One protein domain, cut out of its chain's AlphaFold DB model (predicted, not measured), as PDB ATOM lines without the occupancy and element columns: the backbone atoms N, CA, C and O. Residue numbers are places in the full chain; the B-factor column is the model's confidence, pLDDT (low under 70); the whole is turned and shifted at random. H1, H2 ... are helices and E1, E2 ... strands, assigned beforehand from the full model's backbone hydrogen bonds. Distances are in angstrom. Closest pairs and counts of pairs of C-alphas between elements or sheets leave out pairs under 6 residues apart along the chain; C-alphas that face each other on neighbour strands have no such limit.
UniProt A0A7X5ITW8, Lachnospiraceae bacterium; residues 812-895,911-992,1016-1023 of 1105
ATOM      1  N   ILE A 812     205.884 251.194 224.907       94.25
ATOM      2  CA  ILE A 812     206.376 252.396 225.597       94.25
ATOM      3  C   ILE A 812     206.405 253.595 224.638       94.25
ATOM      4  O   ILE A 812     205.897 254.674 224.968       94.25
ATOM      5  N   TRP A 813     206.942 253.407 223.429       95.12
ATOM      6  CA  TRP A 813     206.928 254.417 222.372       95.12
ATOM      7  C   TRP A 813     205.498 254.834 222.017       95.12
ATOM      8  O   TRP A 813     205.213 256.027 221.918       95.12
ATOM      9  N   PHE A 814     204.584 253.871 221.901       95.44
ATOM     10  CA  PHE A 814     203.181 254.107 221.591       95.44
ATOM     11  C   PHE A 814     202.541 255.012 222.649       95.44
ATOM     12  O   PHE A 814     201.987 256.055 222.305       95.44
ATOM     13  N   LYS A 815     202.705 254.699 223.944       93.88
ATOM     14  CA  LYS A 815     202.237 255.556 225.052       93.88
ATOM     15  C   LYS A 815     202.829 256.966 224.986       93.88
ATOM     16  O   LYS A 815     202.117 257.945 225.220       93.88
ATOM     17  N   LYS A 816     204.112 257.096 224.637       93.00
ATOM     18  CA  LYS A 816     204.751 258.404 224.438       93.00
ATOM     19  C   LYS A 816     204.081 259.187 223.304       93.00
ATOM     20  O   LYS A 816     203.753 260.351 223.514       93.00
ATOM     21  N   GLN A 817     203.783 258.549 222.170       95.31
ATOM     22  CA  GLN A 817     203.080 259.193 221.054       95.31
ATOM     23  C   GLN A 817     201.657 259.624 221.419       95.31
ATOM     24  O   GLN A 817     201.257 260.730 221.056       95.31
ATOM     25  N   ILE A 818     200.921 258.805 222.183       94.50
ATOM     26  CA  ILE A 818     199.604 259.173 222.731       94.50
ATOM     27  C   ILE A 818     199.701 260.458 223.561       94.50
ATOM     28  O   ILE A 818     198.907 261.381 223.372       94.50
ATOM     29  N   LYS A 819     200.689 260.539 224.462       92.62
ATOM     30  CA  LYS A 819     200.898 261.704 225.332       92.62
ATOM     31  C   LYS A 819     201.328 262.947 224.548       92.62
ATOM     32  O   LYS A 819     200.787 264.019 224.796       92.62
ATOM     33  N   GLU A 820     202.270 262.808 223.617       94.38
ATOM     34  CA  GLU A 820     202.804 263.910 222.801       94.38
ATOM     35  C   GLU A 820     201.738 264.548 221.904       94.38
ATOM     36  O   GLU A 820     201.704 265.768 221.766       94.38
ATOM     37  N   HIS A 821     200.834 263.739 221.350       94.06
ATOM     38  CA  HIS A 821     199.753 264.210 220.482       94.06
ATOM     39  C   HIS A 821     198.459 264.557 221.238       94.06
ATOM     40  O   HIS A 821     197.481 264.950 220.609       94.06
ATOM     41  N   GLY A 822     198.423 264.404 222.569       92.31
ATOM     42  CA  GLY A 822     197.224 264.676 223.369       92.31
ATOM     43  C   GLY A 822     196.033 263.783 223.005       92.31
ATOM     44  O   GLY A 822     194.898 264.249 222.977       92.31
ATOM     45  N   LEU A 823     196.278 262.509 222.684       92.25
ATOM     46  CA  LEU A 823     195.234 261.582 222.246       92.25
ATOM     47  C   LEU A 823     194.518 260.963 223.457       92.25
ATOM     48  O   LEU A 823     195.141 260.467 224.402       92.25
ATOM     49  N   HIS A 824     193.189 261.000 223.426       89.38
ATOM     50  CA  HIS A 824     192.329 260.479 224.495       89.38
ATOM     51  C   HIS A 824     191.669 259.149 224.120       89.38
ATOM     52  O   HIS A 824     191.433 258.311 224.985       89.38
ATOM     53  N   ASN A 825     191.438 258.931 222.824       92.62
ATOM     54  CA  ASN A 825     190.822 257.721 222.294       92.62
ATOM     55  C   ASN A 825     191.880 256.802 221.682       92.62
ATOM     56  O   ASN A 825     192.639 257.240 220.817       92.62
ATOM     57  N   VAL A 826     191.893 255.524 222.071       95.50
ATOM     58  CA  VAL A 826     192.853 254.537 221.550       95.50
ATOM     59  C   VAL A 826     192.129 253.292 221.053       95.50
ATOM     60  O   VAL A 826     191.435 252.624 221.822       95.50
ATOM     61  N   TRP A 827     192.299 252.970 219.773       96.56
ATOM     62  CA  TRP A 827     191.756 251.781 219.119       96.56
ATOM     63  C   TRP A 827     192.883 250.822 218.747       96.56
ATOM     64  O   TRP A 827     193.717 251.121 217.895       96.56
ATOM     65  N   PHE A 828     192.871 249.643 219.362       96.62
ATOM     66  CA  PHE A 828     193.759 248.534 219.036       96.62
ATOM     67  C   PHE A 828     193.058 247.583 218.075       96.62
ATOM     68  O   PHE A 828     192.187 246.822 218.500       96.62
ATOM     69  N   CYS A 829     193.407 247.642 216.788       94.88
ATOM     70  CA  CYS A 829     192.749 246.846 215.761       94.88
ATOM     71  C   CYS A 829     192.921 245.345 215.992       94.88
ATOM     72  O   CYS A 829     194.016 244.850 216.263       94.88
ATOM     73  N   ALA A 830     191.830 244.601 215.832       90.31
ATOM     74  CA  ALA A 830     191.911 243.163 215.688       90.31
ATOM     75  C   ALA A 830     192.679 242.829 214.389       90.31
ATOM     76  O   ALA A 830     192.462 243.444 213.350       90.31
ATOM     77  N   ARG A 831     193.585 241.856 214.395       87.69
ATOM     78  CA  ARG A 831     193.824 240.879 215.473       87.69
ATOM     79  C   ARG A 831     195.079 241.167 216.287       87.69
ATOM     80  O   ARG A 831     195.125 240.795 217.458       87.69
ATOM     81  N   ASP A 832     196.033 241.870 215.698       89.31
ATOM     82  CA  ASP A 832     197.384 242.037 216.243       89.31
ATOM     83  C   ASP A 832     197.426 243.036 217.412       89.31
ATOM     84  O   ASP A 832     198.370 243.069 218.198       89.31
ATOM     85  N   GLY A 833     196.357 243.816 217.597       94.00
ATOM     86  CA  GLY A 833     196.180 244.711 218.738       94.00
ATOM     87  C   GLY A 833     195.864 244.014 220.057       94.00
ATOM     88  O   GLY A 833     195.845 244.681 221.089       94.00
ATOM     89  N   TYR A 834     195.620 242.698 220.072       95.69
ATOM     90  CA  TYR A 834     195.170 241.997 221.279       95.69
ATOM     91  C   TYR A 834     196.207 242.035 222.401       95.69
ATOM     92  O   TYR A 834     195.891 242.428 223.528       95.69
ATOM     93  N   LEU A 835     197.447 241.635 222.102       96.94
ATOM     94  CA  LEU A 835     198.525 241.671 223.088       96.94
ATOM     95  C   LEU A 835     198.937 243.111 223.398       96.94
ATOM     96  O   LEU A 835     199.090 243.460 224.566       96.94
ATOM     97  N   ILE A 836     199.071 243.945 222.365       97.25
ATOM     98  CA  ILE A 836     199.508 245.339 222.499       97.25
ATOM     99  C   ILE A 836     198.574 246.112 223.431       97.25
ATOM    100  O   ILE A 836     199.059 246.798 224.327       97.25
ATOM    101  N   LYS A 837     197.253 245.924 223.313       96.19
ATOM    102  CA  LYS A 837     196.284 246.517 224.239       96.19
ATOM    103  C   LYS A 837     196.541 246.101 225.686       96.19
ATOM    104  O   LYS A 837     196.556 246.957 226.558       96.19
ATOM    105  N   LYS A 838     196.751 244.808 225.957       95.44
ATOM    106  CA  LYS A 838     196.999 244.323 227.329       95.44
ATOM    107  C   LYS A 838     198.243 244.958 227.946       95.44
ATOM    108  O   LYS A 838     198.226 245.303 229.121       95.44
ATOM    109  N   LEU A 839     199.314 245.080 227.162       96.44
ATOM    110  CA  LEU A 839     200.557 245.706 227.611       96.44
ATOM    111  C   LEU A 839     200.378 247.218 227.801       96.44
ATOM    112  O   LEU A 839     200.871 247.778 228.773       96.44
ATOM    113  N   TYR A 840     199.641 247.874 226.905       95.75
ATOM    114  CA  TYR A 840     199.319 249.292 227.027       95.75
ATOM    115  C   TYR A 840     198.479 249.584 228.275       95.75
ATOM    116  O   TYR A 840     198.816 250.495 229.023       95.75
ATOM    117  N   ASP A 841     197.436 248.790 228.530       93.25
ATOM    118  CA  ASP A 841     196.576 248.948 229.707       93.25
ATOM    119  C   ASP A 841     197.382 248.788 231.005       93.25
ATOM    120  O   ASP A 841     197.165 249.524 231.958       93.25
ATOM    121  N   GLU A 842     198.381 247.896 231.029       90.50
ATOM    122  CA  GLU A 842     199.299 247.767 232.168       90.50
ATOM    123  C   GLU A 842     200.126 249.048 232.412       90.50
ATOM    124  O   GLU A 842     200.437 249.364 233.560       90.50
ATOM    125  N   LEU A 843     200.477 249.799 231.356       88.62
ATOM    126  CA  LEU A 843     201.213 251.066 231.466       88.62
ATOM    127  C   LEU A 843     200.338 252.277 231.788       88.62
ATOM    128  O   LEU A 843     200.841 253.246 232.367       88.62
ATOM    129  N   ASP A 844     199.107 252.307 231.292       84.56
ATOM    130  CA  ASP A 844     198.197 253.448 231.380       84.56
ATOM    131  C   ASP A 844     196.787 252.950 231.714       84.56
ATOM    132  O   ASP A 844     195.940 252.761 230.842       84.56
ATOM    133  N   ASN A 845     196.559 252.736 233.010       77.38
ATOM    134  CA  ASN A 845     195.266 252.300 233.542       77.38
ATOM    135  C   ASN A 845     194.211 253.423 233.554       77.38
ATOM    136  O   ASN A 845     193.032 253.148 233.781       77.38
ATOM    137  N   ASP A 846     194.620 254.678 233.343       73.94
ATOM    138  CA  ASP A 846     193.744 255.842 233.489       73.94
ATOM    139  C   ASP A 846     192.993 256.163 232.189       73.94
ATOM    140  O   ASP A 846     191.882 256.704 232.222       73.94
ATOM    141  N   ARG A 847     193.566 255.822 231.026       80.19
ATOM    142  CA  ARG A 847     192.939 256.057 229.716       80.19
ATOM    143  C   ARG A 847     192.111 254.868 229.254       80.19
ATOM    144  O   ARG A 847     192.534 253.718 229.296       80.19
ATOM    145  N   LYS A 848     190.934 255.155 228.698       78.00
ATOM    146  CA  LYS A 848     190.091 254.132 228.074       78.00
ATOM    147  C   LYS A 848     190.665 253.729 226.718       78.00
ATOM    148  O   LYS A 848     190.719 254.533 225.791       78.00
ATOM    149  N   SER A 849     191.037 252.460 226.591       92.94
ATOM    150  CA  SER A 849     191.429 251.848 225.324       92.94
ATOM    151  C   SER A 849     190.387 250.829 224.851       92.94
ATOM    152  O   SER A 849     189.761 250.117 225.646       92.94
ATOM    153  N   VAL A 850     190.207 250.719 223.535       94.94
ATOM    154  CA  VAL A 850     189.231 249.823 222.904       94.94
ATOM    155  C   VAL A 850     189.961 248.758 222.098       94.94
ATOM    156  O   VAL A 850     190.836 249.065 221.292       94.94
ATOM    157  N   TYR A 851     189.576 247.493 222.290       95.75
ATOM    158  CA  TYR A 851     189.935 246.437 221.347       95.75
ATOM    159  C   TYR A 851     188.982 246.530 220.155       95.75
ATOM    160  O   TYR A 851     187.818 246.132 220.239       95.75
ATOM    161  N   PHE A 852     189.455 247.163 219.089       96.00
ATOM    162  CA  PHE A 852     188.644 247.568 217.957       96.00
ATOM    163  C   PHE A 852     188.520 246.417 216.960       96.00
ATOM    164  O   PHE A 852     189.470 246.061 216.261       96.00
ATOM    165  N   LEU A 853     187.338 245.812 216.904       96.19
ATOM    166  CA  LEU A 853     187.041 244.711 216.003       96.19
ATOM    167  C   LEU A 853     187.047 245.226 214.565       96.19
ATOM    168  O   LEU A 853     186.210 246.031 214.155       96.19
ATOM    169  N   THR A 854     188.025 244.761 213.802       94.38
ATOM    170  CA  THR A 854     188.175 245.065 212.387       94.38
ATOM    171  C   THR A 854     188.936 243.950 211.686       94.38
ATOM    172  O   THR A 854     189.523 243.071 212.314       94.38
ATOM    173  N   SER A 855     188.895 243.978 210.365       92.44
ATOM    174  CA  SER A 855     189.802 243.247 209.496       92.44
ATOM    175  C   SER A 855     189.892 243.999 208.177       92.44
ATOM    176  O   SER A 855     189.003 244.789 207.845       92.44
ATOM    177  N   ARG A 856     190.927 243.716 207.381       90.62
ATOM    178  CA  ARG A 856     191.035 244.271 206.025       90.62
ATOM    179  C   ARG A 856     189.772 243.979 205.205       90.62
ATOM    180  O   ARG A 856     189.271 244.869 204.529       90.62
ATOM    181  N   THR A 857     189.225 242.768 205.323       91.00
ATOM    182  CA  THR A 857     187.980 242.356 204.660       91.00
ATOM    183  C   THR A 857     186.779 243.169 205.139       91.00
ATOM    184  O   THR A 857     186.062 243.721 204.312       91.00
ATOM    185  N   ALA A 858     186.567 243.293 206.453       94.06
ATOM    186  CA  ALA A 858     185.431 244.035 207.005       94.06
ATOM    187  C   ALA A 858     185.505 245.537 206.676       94.06
ATOM    188  O   ALA A 858     184.495 246.137 206.314       94.06
ATOM    189  N   ALA A 859     186.703 246.127 206.747       95.06
ATOM    190  CA  ALA A 859     186.951 247.520 206.388       95.06
ATOM    191  C   ALA A 859     186.643 247.784 204.908       95.06
ATOM    192  O   ALA A 859     185.857 248.676 204.603       95.06
ATOM    193  N   ILE A 860     187.196 246.970 204.000       93.94
ATOM    194  CA  ILE A 860     186.952 247.073 202.554       93.94
ATOM    195  C   ILE A 860     185.460 246.933 202.246       93.94
ATOM    196  O   ILE A 860     184.876 247.802 201.603       93.94
ATOM    197  N   ARG A 861     184.825 245.871 202.757       94.06
ATOM    198  CA  ARG A 861     183.409 245.579 202.511       94.06
ATOM    199  C   ARG A 861     182.476 246.691 202.972       94.06
ATOM    200  O   ARG A 861     181.388 246.776 202.432       94.06
ATOM    201  N   ALA A 862     182.845 247.487 203.970       95.94
ATOM    202  CA  ALA A 862     182.028 248.597 204.461       95.94
ATOM    203  C   ALA A 862     182.406 249.949 203.832       95.94
ATOM    204  O   ALA A 862     181.547 250.812 203.650       95.94
ATOM    205  N   GLY A 863     183.685 250.160 203.520       94.12
ATOM    206  CA  GLY A 863     184.206 251.458 203.090       94.12
ATOM    207  C   GLY A 863     184.156 251.721 201.586       94.12
ATOM    208  O   GLY A 863     184.378 252.864 201.195       94.12
ATOM    209  N   MET A 864     183.879 250.709 200.757       94.06
ATOM    210  CA  MET A 864     183.726 250.859 199.302       94.06
ATOM    211  C   MET A 864     182.576 251.796 198.935       94.06
ATOM    212  O   MET A 864     181.455 251.599 199.408       94.06
ATOM    213  N   GLU A 865     182.841 252.777 198.077       93.12
ATOM    214  CA  GLU A 865     181.866 253.787 197.641       93.12
ATOM    215  C   GLU A 865     181.711 253.875 196.120       93.12
ATOM    216  O   GLU A 865     180.642 254.274 195.656       93.12
ATOM    217  N   ASP A 866     182.720 253.461 195.351       92.25
ATOM    218  CA  ASP A 866     182.739 253.633 193.900       92.25
ATOM    219  C   ASP A 866     183.487 252.517 193.141       92.25
ATOM    220  O   ASP A 866     183.962 251.526 193.701       92.25
ATOM    221  N   GLU A 867     183.549 252.678 191.819       90.00
ATOM    222  CA  GLU A 867     184.246 251.778 190.901       90.00
ATOM    223  C   GLU A 867     185.768 251.753 191.129       90.00
ATOM    224  O   GLU A 867     186.400 250.703 190.979       90.00
ATOM    225  N   GLU A 868     186.377 252.882 191.512       88.19
ATOM    226  CA  GLU A 868     187.822 252.963 191.743       88.19
ATOM    227  C   GLU A 868     188.242 252.093 192.929       88.19
ATOM    228  O   GLU A 868     189.285 251.435 192.871       88.19
ATOM    229  N   ASP A 869     187.417 252.017 193.976       89.31
ATOM    230  CA  ASP A 869     187.652 251.121 195.108       89.31
ATOM    231  C   ASP A 869     187.635 249.645 194.692       89.31
ATOM    232  O   ASP A 869     188.482 248.859 195.134       89.31
ATOM    233  N   ILE A 870     186.703 249.255 193.818       88.62
ATOM    234  CA  ILE A 870     186.636 247.881 193.304       88.62
ATOM    235  C   ILE A 870     187.871 247.583 192.460       88.62
ATOM    236  O   ILE A 870     188.492 246.538 192.657       88.62
ATOM    237  N   ARG A 871     188.303 248.514 191.599       84.50
ATOM    238  CA  ARG A 871     189.544 248.379 190.815       84.50
ATOM    239  C   ARG A 871     190.783 248.298 191.707       84.50
ATOM    240  O   ARG A 871     191.667 247.479 191.458       84.50
ATOM    241  N   TYR A 872     190.851 249.098 192.769       86.12
ATOM    242  CA  TYR A 872     191.940 249.047 193.747       86.12
ATOM    243  C   TYR A 872     192.037 247.664 194.403       86.12
ATOM    244  O   TYR A 872     193.125 247.095 194.511       86.12
ATOM    245  N   VAL A 873     190.898 247.088 194.787       85.00
ATOM    246  CA  VAL A 873     190.818 245.742 195.360       85.00
ATOM    247  C   VAL A 873     191.105 244.670 194.304       85.00
ATOM    248  O   VAL A 873     191.883 243.757 194.587       85.00
ATOM    249  N   ALA A 874     190.595 244.785 193.079       80.38
ATOM    250  CA  ALA A 874     190.880 243.867 191.971       80.38
ATOM    251  C   ALA A 874     192.385 243.780 191.650       80.38
ATOM    252  O   ALA A 874     192.911 242.690 191.434       80.38
ATOM    253  N   ASN A 875     193.105 244.902 191.743       78.00
ATOM    254  CA  ASN A 875     194.559 244.958 191.547       78.00
ATOM    255  C   ASN A 875     195.365 244.215 192.630       78.00
ATOM    256  O   ASN A 875     196.547 243.910 192.434       78.00
ATOM    257  N   MET A 876     194.758 243.891 193.774       78.88
ATOM    258  CA  MET A 876     195.378 243.011 194.762       78.88
ATOM    259  C   MET A 876     195.221 241.556 194.303       78.88
ATOM    260  O   MET A 876     194.114 241.021 194.301       78.88
ATOM    261  N   LYS A 877     196.339 240.917 193.933       66.38
ATOM    262  CA  LYS A 877     196.377 239.533 193.427       66.38
ATOM    263  C   LYS A 877     195.655 238.556 194.366       66.38
ATOM    264  O   LYS A 877     196.140 238.315 195.470       66.38
ATOM    265  N   PHE A 878     194.558 237.975 193.892       72.44
ATOM    266  CA  PHE A 878     193.795 236.915 194.549       72.44
ATOM    267  C   PHE A 878     194.048 235.577 193.837       72.44
ATOM    268  O   PHE A 878     194.195 235.552 192.615       72.44
ATOM    269  N   SER A 879     194.136 234.485 194.596       64.00
ATOM    270  CA  SER A 879     194.329 233.136 194.059       64.00
ATOM    271  C   SER A 879     193.010 232.375 194.157       64.00
ATOM    272  O   SER A 879     192.725 231.801 195.200       64.00
ATOM    273  N   GLY A 880     192.214 232.387 193.091       72.19
ATOM    274  CA  GLY A 880     190.922 231.701 193.047       72.19
ATOM    275  C   GLY A 880     190.086 232.119 191.840       72.19
ATOM    276  O   GLY A 880     190.520 232.921 191.010       72.19
ATOM    277  N   THR A 881     188.893 231.551 191.740       80.38
ATOM    278  CA  THR A 881     187.860 231.889 190.754       80.38
ATOM    279  C   THR A 881     187.194 233.228 191.082       80.38
ATOM    280  O   THR A 881     187.231 233.691 192.224       80.38
ATOM    281  N   LEU A 882     186.514 233.842 190.105       80.88
ATOM    282  CA  LEU A 882     185.691 235.035 190.348       80.88
ATOM    283  C   LEU A 882     184.631 234.786 191.431       80.88
ATOM    284  O   LEU A 882     184.355 235.669 192.239       80.88
ATOM    285  N   ARG A 883     184.073 233.569 191.487       82.69
ATOM    286  CA  ARG A 883     183.113 233.166 192.523       82.69
ATOM    287  C   ARG A 883     183.723 233.263 193.915       82.69
ATOM    288  O   ARG A 883     183.164 233.934 194.778       82.69
ATOM    289  N   GLU A 884     184.874 232.623 194.105       81.38
ATOM    290  CA  GLU A 884     185.618 232.659 195.368       81.38
ATOM    291  C   GLU A 884     186.010 234.101 195.708       81.38
ATOM    292  O   GLU A 884     185.924 234.516 196.858       81.38
ATOM    293  N   GLN A 885     186.342 234.918 194.706       85.25
ATOM    294  CA  GLN A 885     186.659 236.326 194.910       85.25
ATOM    295  C   GLN A 885     185.448 237.134 195.411       85.25
ATOM    296  O   GLN A 885     185.583 237.894 196.374       85.25
ATOM    297  N   LEU A 886     184.273 236.968 194.795       87.12
ATOM    298  CA  LEU A 886     183.011 237.600 195.205       87.12
ATOM    299  C   LEU A 886     182.595 237.169 196.616       87.12
ATOM    300  O   LEU A 886     182.210 238.005 197.437       87.12
ATOM    301  N   GLU A 887     182.744 235.889 196.939       86.62
ATOM    302  CA  GLU A 887     182.382 235.345 198.244       86.62
ATOM    303  C   GLU A 887     183.371 235.765 199.344       86.62
ATOM    304  O   GLU A 887     182.981 236.387 200.339       86.62
ATOM    305  N   GLU A 888     184.664 235.510 199.156       82.31
ATOM    306  CA  GLU A 888     185.692 235.732 200.178       82.31
ATOM    307  C   GLU A 888     186.014 237.217 200.370       82.31
ATOM    308  O   GLU A 888     186.182 237.678 201.504       82.31
ATOM    309  N   ARG A 889     186.033 238.026 199.303       85.44
ATOM    310  CA  ARG A 889     186.422 239.447 199.403       85.44
ATOM    311  C   ARG A 889     185.224 240.368 199.564       85.44
ATOM    312  O   ARG A 889     185.268 241.253 200.416       85.44
ATOM    313  N   PHE A 890     184.134 240.116 198.843       88.81
ATOM    314  CA  PHE A 890     182.967 241.010 198.808       88.81
ATOM    315  C   PHE A 890     181.766 240.497 199.620       88.81
ATOM    316  O   PHE A 890     180.866 241.273 199.938       88.81
ATOM    317  N   GLY A 891     181.770 239.230 200.052       86.00
ATOM    318  CA  GLY A 891     180.683 238.653 200.849       86.00
ATOM    319  C   GLY A 891     179.408 238.426 200.038       86.00
ATOM    320  O   GLY A 891     178.306 238.568 200.577       86.00
ATOM    321  N   ILE A 892     179.565 238.135 198.745       87.06
ATOM    322  CA  ILE A 892     178.484 237.905 197.788       87.06
ATOM    323  C   ILE A 892     178.519 236.439 197.371       87.06
ATOM    324  O   ILE A 892     179.430 236.004 196.673       87.06
ATOM    325  N   THR A 893     177.507 235.681 197.785       84.00
ATOM    326  CA  THR A 893     177.324 234.295 197.350       84.00
ATOM    327  C   THR A 893     176.526 234.279 196.051       84.00
ATOM    328  O   THR A 893     175.424 234.829 195.983       84.00
ATOM    329  N   VAL A 894     177.073 233.628 195.027       79.31
ATOM    330  CA  VAL A 894     176.476 233.537 193.692       79.31
ATOM    331  C   VAL A 894     176.099 232.069 193.407       79.31
ATOM    332  O   VAL A 894     176.951 231.198 193.590       79.31
ATOM    333  N   PRO A 895     174.852 231.747 192.993       73.38
ATOM    334  CA  PRO A 895     174.413 230.364 192.758       73.38
ATOM    335  C   PRO A 895     175.240 229.608 191.701       73.38
ATOM    336  O   PRO A 895     175.682 230.192 190.706       73.38
ATOM    337  N   LEU A 911     179.228 245.364 190.028       87.19
ATOM    338  CA  LEU A 911     179.421 246.690 190.634       87.19
ATOM    339  C   LEU A 911     178.237 247.101 191.523       87.19
ATOM    340  O   LEU A 911     178.435 247.540 192.655       87.19
ATOM    341  N   GLN A 912     177.005 246.957 191.029       88.50
ATOM    342  CA  GLN A 912     175.811 247.387 191.764       88.50
ATOM    343  C   GLN A 912     175.550 246.504 192.987       88.50
ATOM    344  O   GLN A 912     175.229 247.009 194.064       88.50
ATOM    345  N   GLU A 913     175.731 245.195 192.854       90.56
ATOM    346  CA  GLU A 913     175.611 244.223 193.934       90.56
ATOM    347  C   GLU A 913     176.665 244.470 195.019       90.56
ATOM    348  O   GLU A 913     176.330 244.477 196.207       90.56
ATOM    349  N   ILE A 914     177.912 244.736 194.619       92.56
ATOM    350  CA  ILE A 914     179.026 245.061 195.516       92.56
ATOM    351  C   ILE A 914     178.743 246.347 196.285       92.56
ATOM    352  O   ILE A 914     178.816 246.337 197.515       92.56
ATOM    353  N   LEU A 915     178.372 247.434 195.606       93.31
ATOM    354  CA  LEU A 915     178.102 248.716 196.265       93.31
ATOM    355  C   LEU A 915     176.858 248.657 197.162       93.31
ATOM    356  O   LEU A 915     176.868 249.192 198.272       93.31
ATOM    357  N   SER A 916     175.810 247.947 196.735       93.38
ATOM    358  CA  SER A 916     174.610 247.713 197.548       93.38
ATOM    359  C   SER A 916     174.946 246.941 198.825       93.38
ATOM    360  O   SER A 916     174.597 247.361 199.934       93.38
ATOM    361  N   LYS A 917     175.712 245.849 198.701       94.19
ATOM    362  CA  LYS A 917     176.184 245.074 199.852       94.19
ATOM    363  C   LYS A 917     177.091 245.910 200.753       94.19
ATOM    364  O   LYS A 917     176.985 245.808 201.978       94.19
ATOM    365  N   ALA A 918     177.939 246.754 200.169       95.56
ATOM    366  CA  ALA A 918     178.835 247.619 200.917       95.56
ATOM    367  C   ALA A 918     178.091 248.656 201.758       95.56
ATOM    368  O   ALA A 918     178.439 248.856 202.921       95.56
ATOM    369  N   SER A 919     177.011 249.236 201.224       95.50
ATOM    370  CA  SER A 919     176.136 250.146 201.974       95.50
ATOM    371  C   SER A 919     175.551 249.476 203.221       95.50
ATOM    372  O   SER A 919     175.631 250.034 204.315       95.50
ATOM    373  N   VAL A 920     175.032 248.250 203.088       95.50
ATOM    374  CA  VAL A 920     174.485 247.485 204.226       95.50
ATOM    375  C   VAL A 920     175.571 247.186 205.263       95.50
ATOM    376  O   VAL A 920     175.374 247.403 206.459       95.50
ATOM    377  N   ASN A 921     176.746 246.729 204.818       96.06
ATOM    378  CA  ASN A 921     177.872 246.461 205.714       96.06
ATOM    379  C   ASN A 921     178.330 247.729 206.451       96.06
ATOM    380  O   ASN A 921     178.675 247.652 207.629       96.06
ATOM    381  N   ARG A 922     178.301 248.892 205.786       97.00
ATOM    382  CA  ARG A 922     178.648 250.190 206.380       97.00
ATOM    383  C   ARG A 922     177.697 250.581 207.497       97.00
ATOM    384  O   ARG A 922     178.162 250.980 208.559       97.00
ATOM    385  N   GLU A 923     176.389 250.455 207.290       96.62
ATOM    386  CA  GLU A 923     175.391 250.760 208.322       96.62
ATOM    387  C   GLU A 923     175.551 249.862 209.552       96.62
ATOM    388  O   GLU A 923     175.521 250.339 210.686       96.62
ATOM    389  N   ASN A 924     175.786 248.568 209.332       97.00
ATOM    390  CA  ASN A 924     176.009 247.609 210.409       97.00
ATOM    391  C   ASN A 924     177.305 247.894 211.179       97.00
ATOM    392  O   ASN A 924     177.320 247.865 212.410       97.00
ATOM    393  N   TYR A 925     178.390 248.219 210.470       97.25
ATOM    394  CA  TYR A 925     179.668 248.546 211.098       97.25
ATOM    395  C   TYR A 925     179.597 249.886 211.853       97.25
ATOM    396  O   TYR A 925     180.126 249.999 212.957       97.25
ATOM    397  N   LYS A 926     178.867 250.883 211.334       96.38
ATOM    398  CA  LYS A 926     178.606 252.133 212.063       96.38
ATOM    399  C   LYS A 926     177.919 251.882 213.403       96.38
ATOM    400  O   LYS A 926     178.395 252.395 214.404       96.38
ATOM    401  N   LYS A 927     176.901 251.015 213.464       96.12
ATOM    402  CA  LYS A 927     176.240 250.653 214.737       96.12
ATOM    403  C   LYS A 927     177.214 250.077 215.769       96.12
ATOM    404  O   LYS A 927     177.081 250.367 216.954       96.12
ATOM    405  N   TYR A 928     178.195 249.284 215.329       96.44
ATOM    406  CA  TYR A 928     179.274 248.818 216.204       96.44
ATOM    407  C   TYR A 928     180.153 249.978 216.690       96.44
ATOM    408  O   TYR A 928     180.384 250.093 217.892       96.44
ATOM    409  N   ILE A 929     180.614 250.842 215.776       95.12
ATOM    410  CA  ILE A 929     181.477 251.993 216.095       95.12
ATOM    411  C   ILE A 929     180.777 252.958 217.060       95.12
ATOM    412  O   ILE A 929     181.381 253.375 218.046       95.12
ATOM    413  N   ASP A 930     179.504 253.263 216.817       93.00
ATOM    414  CA  ASP A 930     178.682 254.161 217.634       93.00
ATOM    415  C   ASP A 930     178.442 253.607 219.049       93.00
ATOM    416  O   ASP A 930     178.188 254.364 219.985       93.00
ATOM    417  N   GLY A 931     178.548 252.285 219.225       92.44
ATOM    418  CA  GLY A 931     178.473 251.615 220.524       92.44
ATOM    419  C   GLY A 931     179.783 251.615 221.321       92.44
ATOM    420  O   GLY A 931     179.792 251.159 222.467       92.44
ATOM    421  N   LEU A 932     180.897 252.085 220.746       92.62
ATOM    422  CA  LEU A 932     182.194 252.092 221.422       92.62
ATOM    423  C   LEU A 932     182.289 253.226 222.457       92.62
ATOM    424  O   LEU A 932     181.828 254.340 222.211       92.62
ATOM    425  N   PRO A 933     182.944 252.993 223.610       88.06
ATOM    426  CA  PRO A 933     183.150 254.029 224.615       88.06
ATOM    427  C   PRO A 933     184.289 254.970 224.188       88.06
ATOM    428  O   PRO A 933     185.447 254.739 224.533       88.06
ATOM    429  N   VAL A 934     183.965 256.020 223.434       85.38
ATOM    430  CA  VAL A 934     184.927 257.007 222.915       85.38
ATOM    431  C   VAL A 934     184.495 258.443 223.218       85.38
ATOM    432  O   VAL A 934     183.316 258.781 223.147       85.38
ATOM    433  N   GLU A 935     185.464 259.292 223.537       87.38
ATOM    434  CA  GLU A 935     185.310 260.734 223.736       87.38
ATOM    435  C   GLU A 935     185.358 261.483 222.390       87.38
ATOM    436  O   GLU A 935     185.665 260.898 221.342       87.38
ATOM    437  N   GLU A 936     185.047 262.780 222.393       85.75
ATOM    438  CA  GLU A 936     185.272 263.633 221.220       85.75
ATOM    439  C   GLU A 936     186.774 263.782 220.924       85.75
ATOM    440  O   GLU A 936     187.610 263.761 221.825       85.75
ATOM    441  N   GLY A 937     187.121 263.939 219.645       89.88
ATOM    442  CA  GLY A 937     188.496 264.163 219.192       89.88
ATOM    443  C   GLY A 937     189.103 263.008 218.392       89.88
ATOM    444  O   GLY A 937     188.434 262.042 218.019       89.88
ATOM    445  N   THR A 938     190.394 263.145 218.088       94.56
ATOM    446  CA  THR A 938     191.167 262.200 217.271       94.56
ATOM    447  C   THR A 938     191.332 260.849 217.965       94.56
ATOM    448  O   THR A 938     191.504 260.772 219.183       94.56
ATOM    449  N   VAL A 939     191.301 259.778 217.173       95.06
ATOM    450  CA  VAL A 939     191.548 258.408 217.634       95.06
ATOM    451  C   VAL A 939     192.948 257.977 217.238       95.06
ATOM    452  O   VAL A 939     193.310 258.054 216.067       95.06
ATOM    453  N   ALA A 940     193.715 257.471 218.200       96.25
ATOM    454  CA  ALA A 940     194.909 256.699 217.911       96.25
ATOM    455  C   ALA A 940     194.505 255.331 217.353       96.25
ATOM    456  O   ALA A 940     193.893 254.526 218.055       96.25
ATOM    457  N   PHE A 941     194.830 255.085 216.090       96.31
ATOM    458  CA  PHE A 941     194.484 253.875 215.357       96.31
ATOM    459  C   PHE A 941     195.727 252.988 215.239       96.31
ATOM    460  O   PHE A 941     196.653 253.297 214.488       96.31
ATOM    461  N   PHE A 942     195.780 251.909 216.017       96.31
ATOM    462  CA  PHE A 942     196.897 250.969 215.991       96.31
ATOM    463  C   PHE A 942     196.663 249.863 214.963       96.31
ATOM    464  O   PHE A 942     195.684 249.126 215.064       96.31
ATOM    465  N   ASP A 943     197.632 249.688 214.070       92.31
ATOM    466  CA  ASP A 943     197.810 248.499 213.236       92.31
ATOM    467  C   ASP A 943     199.280 248.054 213.355       92.31
ATOM    468  O   ASP A 943     200.165 248.885 213.582       92.31
ATOM    469  N   PHE A 944     199.568 246.755 213.261       91.06
ATOM    470  CA  PHE A 944     200.927 246.260 213.493       91.06
ATOM    471  C   PHE A 944     201.807 246.492 212.259       91.06
ATOM    472  O   PHE A 944     202.600 247.436 212.220       91.06
ATOM    473  N   VAL A 945     201.650 245.665 211.227       87.25
ATOM    474  CA  VAL A 945     202.402 245.773 209.971       87.25
ATOM    475  C   VAL A 945     201.406 245.950 208.837       87.25
ATOM    476  O   VAL A 945     200.748 245.008 208.393       87.25
ATOM    477  N   ALA A 946     201.272 247.182 208.354       86.88
ATOM    478  CA  ALA A 946     200.184 247.510 207.446       86.88
ATOM    479  C   ALA A 946     200.549 248.571 206.417       86.88
ATOM    480  O   ALA A 946     201.368 249.458 206.641       86.88
ATOM    481  N   LYS A 947     199.863 248.498 205.275       87.94
ATOM    482  CA  LYS A 947     199.884 249.548 204.253       87.94
ATOM    483  C   LYS A 947     199.049 250.769 204.665       87.94
ATOM    484  O   LYS A 947     199.351 251.887 204.275       87.94
ATOM    485  N   GLY A 948     198.001 250.561 205.468       91.38
ATOM    486  CA  GLY A 948     197.014 251.588 205.830       91.38
ATOM    487  C   GLY A 948     195.652 251.428 205.143       91.38
ATOM    488  O   GLY A 948     194.769 252.256 205.324       91.38
ATOM    489  N   THR A 949     195.438 250.344 204.384       91.94
ATOM    490  CA  THR A 949     194.163 250.069 203.691       91.94
ATOM    491  C   THR A 949     192.960 250.032 204.638       91.94
ATOM    492  O   THR A 949     191.907 250.567 204.302       91.94
ATOM    493  N   SER A 950     193.094 249.412 205.817       93.81
ATOM    494  CA  SER A 950     192.000 249.344 206.794       93.81
ATOM    495  C   SER A 950     191.638 250.738 207.311       93.81
ATOM    496  O   SER A 950     190.464 251.094 207.305       93.81
ATOM    497  N   GLN A 951     192.639 251.549 207.678       95.31
ATOM    498  CA  GLN A 951     192.436 252.936 208.104       95.31
ATOM    499  C   GLN A 951     191.762 253.763 207.004       95.31
ATOM    500  O   GLN A 951     190.754 254.400 207.279       95.31
ATOM    501  N   MET A 952     192.245 253.670 205.759       94.62
ATOM    502  CA  MET A 952     191.679 254.379 204.602       94.62
ATOM    503  C   MET A 952     190.172 254.175 204.459       94.62
ATOM    504  O   MET A 952     189.440 255.133 204.232       94.62
ATOM    505  N   TYR A 953     189.703 252.934 204.586       95.25
ATOM    506  CA  TYR A 953     188.282 252.634 204.453       95.25
ATOM    507  C   TYR A 953     187.483 252.981 205.708       95.25
ATOM    508  O   TYR A 953     186.381 253.511 205.589       95.25
ATOM    509  N   ILE A 954     188.023 252.716 206.900       95.69
ATOM    510  CA  ILE A 954     187.327 252.977 208.167       95.69
ATOM    511  C   ILE A 954     187.166 254.479 208.409       95.69
ATOM    512  O   ILE A 954     186.101 254.911 208.846       95.69
ATOM    513  N   GLU A 955     188.171 255.288 208.077       94.69
ATOM    514  CA  GLU A 955     188.151 256.740 208.281       94.69
ATOM    515  C   GLU A 955     186.988 257.426 207.544       94.69
ATOM    516  O   GLU A 955     186.394 258.362 208.080       94.69
ATOM    517  N   ARG A 956     186.561 256.893 206.387       93.50
ATOM    518  CA  ARG A 956     185.404 257.406 205.621       93.50
ATOM    519  C   ARG A 956     184.097 257.387 206.410       93.50
ATOM    520  O   ARG A 956     183.218 258.214 206.174       93.50
ATOM    521  N   PHE A 957     183.936 256.435 207.331       93.94
ATOM    522  CA  PHE A 957     182.672 256.226 208.038       93.94
ATOM    523  C   PHE A 957     182.782 256.175 209.565       93.94
ATOM    524  O   PHE A 957     181.744 256.114 210.220       93.94
ATOM    525  N   ALA A 958     183.986 256.271 210.136       91.94
ATOM    526  CA  ALA A 958     184.208 256.377 211.580       91.94
ATOM    527  C   ALA A 958     183.695 257.702 212.177       91.94
ATOM    528  O   ALA A 958     183.501 257.798 213.389       91.94
ATOM    529  N   GLY A 959     183.496 258.730 211.337       87.06
ATOM    530  CA  GLY A 959     182.986 260.045 211.746       87.06
ATOM    531  C   GLY A 959     183.990 260.895 212.531       87.06
ATOM    532  O   GLY A 959     183.594 261.838 213.209       87.06
ATOM    533  N   ARG A 960     185.282 260.547 212.483       90.12
ATOM    534  CA  ARG A 960     186.368 261.183 213.242       90.12
ATOM    535  C   ARG A 960     187.724 260.895 212.594       90.12
ATOM    536  O   ARG A 960     187.881 259.864 211.949       90.12
ATOM    537  N   HIS A 961     188.686 261.792 212.803       95.00
ATOM    538  CA  HIS A 961     190.052 261.651 212.288       95.00
ATOM    539  C   HIS A 961     190.800 260.501 212.974       95.00
ATOM    540  O   HIS A 961     190.754 260.382 214.210       95.00
ATOM    541  N   LEU A 962     191.514 259.697 212.185       96.25
ATOM    542  CA  LEU A 962     192.323 258.577 212.658       96.25
ATOM    543  C   LEU A 962     193.814 258.912 212.538       96.25
ATOM    544  O   LEU A 962     194.347 259.063 211.444       96.25
ATOM    545  N   LYS A 963     194.513 258.966 213.676       96.81
ATOM    546  CA  LYS A 963     195.977 259.031 213.728       96.81
ATOM    547  C   LYS A 963     196.529 257.611 213.779       96.81
ATOM    548  O   LYS A 963     196.492 256.973 214.831       96.81
ATOM    549  N   GLY A 964     197.035 257.115 212.659       96.94
ATOM    550  CA  GLY A 964     197.674 255.808 212.567       96.94
ATOM    551  C   GLY A 964     198.977 255.775 213.362       96.94
ATOM    552  O   GLY A 964     199.890 256.538 213.067       96.94
ATOM    553  N   LEU A 965     199.079 254.897 214.359       97.00
ATOM    554  CA  LEU A 965     200.303 254.663 215.132       97.00
ATOM    555  C   LEU A 965     200.744 253.216 214.925       97.00
ATOM    556  O   LEU A 965     200.249 252.313 215.598       97.00
ATOM    557  N   TYR A 966     201.600 252.985 213.929       95.44
ATOM    558  CA  TYR A 966     201.895 251.633 213.439       95.44
ATOM    559  C   TYR A 966     203.229 251.115 213.966       95.44
ATOM    560  O   TYR A 966     204.139 251.894 214.255       95.44
ATOM    561  N   PHE A 967     203.393 249.793 214.037       93.81
ATOM    562  CA  PHE A 967     204.723 249.222 214.270       93.81
ATOM    563  C   PHE A 967     205.599 249.369 213.015       93.81
ATOM    564  O   PHE A 967     206.704 249.906 213.092       93.81
ATOM    565  N   LEU A 968     205.078 248.998 211.844       90.50
ATOM    566  CA  LEU A 968     205.747 249.157 210.550       90.50
ATOM    567  C   LEU A 968     204.735 249.527 209.458       90.50
ATOM    568  O   LEU A 968     203.727 248.842 209.281       90.50
ATOM    569  N   GLN A 969     205.036 250.568 208.676       89.88
ATOM    570  CA  GLN A 969     204.263 250.894 207.477       89.88
ATOM    571  C   GLN A 969     204.895 250.253 206.233       89.88
ATOM    572  O   GLN A 969     206.074 250.462 205.944       89.88
ATOM    573  N   LEU A 970     204.107 249.467 205.497       85.00
ATOM    574  CA  LEU A 970     204.511 248.859 204.225       85.00
ATOM    575  C   LEU A 970     204.056 249.712 203.038       85.00
ATOM    576  O   LEU A 970     202.959 250.260 203.069       85.00
ATOM    577  N   GLU A 971     204.846 249.727 201.961       79.62
ATOM    578  CA  GLU A 971     204.473 250.349 200.680       79.62
ATOM    579  C   GLU A 971     204.037 251.821 200.866       79.62
ATOM    580  O   GLU A 971     203.036 252.268 200.303       79.62
ATOM    581  N   GLU A 972     204.784 252.579 201.681       80.25
ATOM    582  CA  GLU A 972     204.451 253.962 202.062       80.25
ATOM    583  C   GLU A 972     204.300 254.843 200.812       80.25
ATOM    584  O   GLU A 972     203.373 255.650 200.712       80.25
ATOM    585  N   ARG A 973     205.163 254.631 199.808       78.25
ATOM    586  CA  ARG A 973     205.107 255.313 198.504       78.25
ATOM    587  C   ARG A 973     203.785 255.124 197.769       78.25
ATOM    588  O   ARG A 973     203.304 256.091 197.186       78.25
ATOM    589  N   ASP A 974     203.201 253.931 197.816       76.12
ATOM    590  CA  ASP A 974     201.942 253.628 197.124       76.12
ATOM    591  C   ASP A 974     200.740 254.312 197.786       76.12
ATOM    592  O   ASP A 974     199.707 254.514 197.151       76.12
ATOM    593  N   MET A 975     200.861 254.650 199.073       81.25
ATOM    594  CA  MET A 975     199.806 255.306 199.847       81.25
ATOM    595  C   MET A 975     199.942 256.830 199.869       81.25
ATOM    596  O   MET A 975     199.077 257.523 200.415       81.25
ATOM    597  N   ARG A 976     200.989 257.384 199.242       78.31
ATOM    598  CA  ARG A 976     201.146 258.836 199.097       78.31
ATOM    599  C   ARG A 976     199.981 259.415 198.298       78.31
ATOM    600  O   ARG A 976     199.609 258.904 197.248       78.31
ATOM    601  N   GLY A 977     199.404 260.500 198.810       74.56
ATOM    602  CA  GLY A 977     198.242 261.154 198.201       74.56
ATOM    603  C   GLY A 977     196.885 260.561 198.598       74.56
ATOM    604  O   GLY A 977     195.867 261.127 198.215       74.56
ATOM    605  N   LYS A 978     196.836 259.487 199.407       81.38
ATOM    606  CA  LYS A 978     195.581 258.937 199.966       81.38
ATOM    607  C   LYS A 978     195.111 259.627 201.256       81.38
ATOM    608  O   LYS A 978     194.110 259.214 201.826       81.38
ATOM    609  N   GLY A 979     195.819 260.665 201.713       82.81
ATOM    610  CA  GLY A 979     195.412 261.498 202.852       82.81
ATOM    611  C   GLY A 979     195.503 260.835 204.231       82.81
ATOM    612  O   GLY A 979     194.918 261.356 205.170       82.81
ATOM    613  N   LEU A 980     196.215 259.709 204.364       91.69
ATOM    614  CA  LEU A 980     196.365 259.005 205.640       91.69
ATOM    615  C   LEU A 980     197.366 259.712 206.558       91.69
ATOM    616  O   LEU A 980     198.511 259.935 206.161       91.69
ATOM    617  N   ASP A 981     196.959 259.987 207.797       94.75
ATOM    618  CA  ASP A 981     197.867 260.426 208.855       94.75
ATOM    619  C   ASP A 981     198.414 259.202 209.603       94.75
ATOM    620  O   ASP A 981     197.733 258.628 210.454       94.75
ATOM    621  N   ILE A 982     199.626 258.762 209.246       94.88
ATOM    622  CA  ILE A 982     200.295 257.595 209.838       94.88
ATOM    623  C   ILE A 982     201.684 257.989 210.343       94.88
ATOM    624  O   ILE A 982     202.469 258.634 209.650       94.88
ATOM    625  N   GLN A 983     202.006 257.532 211.549       94.56
ATOM    626  CA  GLN A 983     203.339 257.549 212.126       94.56
ATOM    627  C   GLN A 983     203.711 256.133 212.562       94.56
ATOM    628  O   GLN A 983     203.007 255.510 213.355       94.56
ATOM    629  N   SER A 984     204.835 255.624 212.064       93.25
ATOM    630  CA  SER A 984     205.304 254.274 212.369       93.25
ATOM    631  C   SER A 984     206.538 254.261 213.275       93.25
ATOM    632  O   SER A 984     207.355 255.188 213.251       93.25
ATOM    633  N   PHE A 985     206.681 253.189 214.058       92.69
ATOM    634  CA  PHE A 985     207.857 252.924 214.889       92.69
ATOM    635  C   PHE A 985     209.091 252.554 214.050       92.69
ATOM    636  O   PHE A 985     210.195 252.979 214.378       92.69
ATOM    637  N   TYR A 986     208.898 251.845 212.934       87.62
ATOM    638  CA  TYR A 986     209.898 251.610 211.885       87.62
ATOM    639  C   TYR A 986     209.462 252.252 210.561       87.62
ATOM    640  O   TYR A 986     208.300 252.118 210.156       87.62
ATOM    641  N   ARG A 987     210.372 252.955 209.870       73.56
ATOM    642  CA  ARG A 987     210.081 253.666 208.602       73.56
ATOM    643  C   ARG A 987     210.617 252.923 207.375       73.56
ATOM    644  O   ARG A 987     211.603 252.200 207.461       73.56
ATOM    645  N   GLU A 988     210.020 253.160 206.202       56.16
ATOM    646  CA  GLU A 988     210.392 252.489 204.940       56.16
ATOM    647  C   GLU A 988     211.865 252.728 204.528       56.16
ATOM    648  O   GLU A 988     212.492 251.864 203.922       56.16
ATOM    649  N   GLY A 989     212.466 253.858 204.919       54.03
ATOM    650  CA  GLY A 989     213.885 254.162 204.667       54.03
ATOM    651  C   GLY A 989     214.896 253.339 205.482       54.03
ATOM    652  O   GLY A 989     216.080 253.377 205.166       54.03
ATOM    653  N   GLU A 990     214.449 252.595 206.497       58.66
ATOM    654  CA  GLU A 990     215.285 251.764 207.382       58.66
ATOM    655  C   GLU A 990     215.296 250.273 206.940       58.66
ATOM    656  O   GLU A 990     215.802 249.410 207.649       58.66
ATOM    657  N   GLN A 991     214.728 249.938 205.768       54.31
ATOM    658  CA  GLN A 991     214.441 248.553 205.338       54.31
ATOM    659  C   GLN A 991     215.629 247.745 204.781       54.31
ATOM    660  O   GLN A 991     215.564 246.510 204.759       54.31
ATOM    661  N   GLU A 992     216.704 248.376 204.300       50.75
ATOM    662  CA  GLU A 992     217.849 247.637 203.746       50.75
ATOM    663  C   GLU A 992     218.649 246.944 204.859       50.75
ATOM    664  O   GLU A 992     219.545 247.518 205.464       50.75
ATOM    665  N   GLY A1016     182.564 240.884 209.205       93.44
ATOM    666  CA  GLY A1016     181.557 241.939 209.121       93.44
ATOM    667  C   GLY A1016     180.761 242.078 210.419       93.44
ATOM    668  O   GLY A1016     181.165 241.554 211.457       93.44
ATOM    669  N   PHE A1017     179.626 242.773 210.344       96.31
ATOM    670  CA  PHE A1017     178.729 243.032 211.473       96.31
ATOM    671  C   PHE A1017     177.266 242.831 211.062       96.31
ATOM    672  O   PHE A1017     176.911 243.033 209.893       96.31
ATOM    673  N   ASP A1018     176.423 242.442 212.016       94.81
ATOM    674  CA  ASP A1018     174.981 242.282 211.821       94.81
ATOM    675  C   ASP A1018     174.201 243.600 211.962       94.81
ATOM    676  O   ASP A1018     174.746 244.663 212.264       94.81
ATOM    677  N   GLU A1019     172.883 243.531 211.772       94.81
ATOM    678  CA  GLU A1019     171.973 244.678 211.868       94.81
ATOM    679  C   GLU A1019     171.915 245.347 213.255       94.81
ATOM    680  O   GLU A1019     171.388 246.456 213.369       94.81
ATOM    681  N   LYS A1020     172.450 244.708 214.301       94.19
ATOM    682  CA  LYS A1020     172.563 245.240 215.666       94.19
ATOM    683  C   LYS A1020     173.989 245.699 215.992       94.19
ATOM    684  O   LYS A1020     174.220 246.160 217.106       94.19
ATOM    685  N   GLY A1021     174.929 245.593 215.050       93.12
ATOM    686  CA  GLY A1021     176.345 245.891 215.263       93.12
ATOM    687  C   GLY A1021     177.110 244.778 215.989       93.12
ATOM    688  O   GLY A1021     178.204 245.022 216.495       93.12
ATOM    689  N   ALA A1022     176.570 243.558 216.072       95.62
ATOM    690  CA  ALA A1022     177.295 242.418 216.625       95.62
ATOM    691  C   ALA A1022     178.295 241.859 215.590       95.62
ATOM    692  O   ALA A1022     177.970 241.783 214.402       95.62
ATOM    693  N   PRO A1023     179.516 241.471 216.003       94.94
ATOM    694  CA  PRO A1023     180.547 240.999 215.083       94.94
ATOM    695  C   PRO A1023     180.230 239.609 214.522       94.94
ATOM    696  O   PRO A1023     179.877 238.687 215.257       94.94
TER     697      PRO A1023
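Overview. This is residues 812 to 895, 911 to 992 and 1016 to 1023 of the 1105 residues of a protein of Lachnospiraceae bacterium (UniProt A0A7X5ITW8). A twisted, all-parallel sheet of five strands is sandwiched between helices, H1 and H2 over one face and H7 over the other. Beyond H7, a group of helices extends away from the sheet: H3 packs on H7, the long H6 crosses H3, and H5 and H4 lie on the far side of H3 from the sheet. The printed part has 174 residues with eight named helices and five named strands, in the order H1 E1 H2 E2 H3 H4 H5 H6 E3 H7 E4 H8 E5, and the sheet runs E2 E1 E3 E4 E5. The class is mixed, helices and strands; the whole is compact, with a radius of gyration of the C-alphas of 16.7 A and spans of 51 by 44 by 26 A.

Along the chain. The sheet's strands are E2, residues 849 to 852; E1, residues 825 to 829, 12.8 A long; E3, residues 939 to 942; E4, residues 962 to 969, 15.1 A; and E5, residues 981 to 986, 15.2 A. E5 ends at C-alpha 986 at (209.898, 251.610, 211.885). H1 is residues 812 to 820, 12.4 A, beginning at C-alpha 812 at (206.376, 252.396, 225.597). H2 is residues 833 to 843, 15.1 A, and H7 is residues 949 to 958, 14.2 A. H3 is residues 856 to 863, H4 residues 867 to 874, H5 residues 882 to 890 and H8 residues 972 to 975. The longest helix, H6, is residues 911 to 930, 28.0 A, beginning at C-alpha 911 at (179.421, 246.690, 190.634).

Arrangement. The sheet is only just strongly twisted, its C-alphas lying up to 4.5 A off the best plane; E2 and E5 are its edge strands. N 850 and O 826 of E2 and E1 are 2.8 A apart, N 827 and O 940 of E1 and E3 2.8 A, N 963 and O 939 of E3 and E4 2.8 A, and N 983 and O 964 of E4 and E5 2.8 A, each within hydrogen-bond range. E4 bends by 87 degrees at residue 966, and residues 945 to 946 pair in parallel with residues 968 to 969 of E4. The units E1, H2, E2, then E3, H7, E4, and E4, H8, E5 are strand-helix-strand units, two parallel neighbour strands with a helix between, each with a right-handed crossover. The sheet and the helices on both its faces make three layers: H1, at a height over the sheet of 9.1 A, and H2, at 9.3 A, are on the same face, and H7, at 9.7 A, is on the opposite face. H1 and H2 touch only at their ends, the C-alphas of Lys 815 and Tyr 840 being closest at 7.2 A. H3, the hub, touches H7, with the C-alphas of Gly 863 and Tyr 953 4.5 A apart at their closest, at a steep tilt of 37 degrees, only just beyond shallow. H3 touches residues 917 to 925 of H6, about perpendicular at 81 degrees, the C-alphas of Ala 862 and Arg 922 being closest at 4.2 A. H3 also touches H5, the closest C-alphas, of Arg 861 and Phe 890, being 5.9 A apart. H4 and H6 are close but not clearly touching, the closest C-alphas, of Glu 867 and Leu 911, being 7.0 A apart; H4 and H5 are near each other. H8 touches no helix and is not on the sheet. In H1, H3, H4, H5 and H6 every O i to N i+4 pair is within hydrogen-bond range; in H2 6 of 7 are and in H7 4 of 6, and H8 is too short for such a pair.

Size, cuts and confidence. The C-alphas farthest apart, of Glu 820 and Pro 895, are 53.2 A apart. Residues 896 to 910 are not printed, a gap of 17.2 A between C-alphas 895 and 911, and residues 993 to 1015 are not printed, a gap of 37.1 A between C-alphas 992 and 1016. Of the links that are printed whole, none is long. The mean pLDDT of the printed part is 89.1; residues 877, 879 and 988 to 992 are under 70.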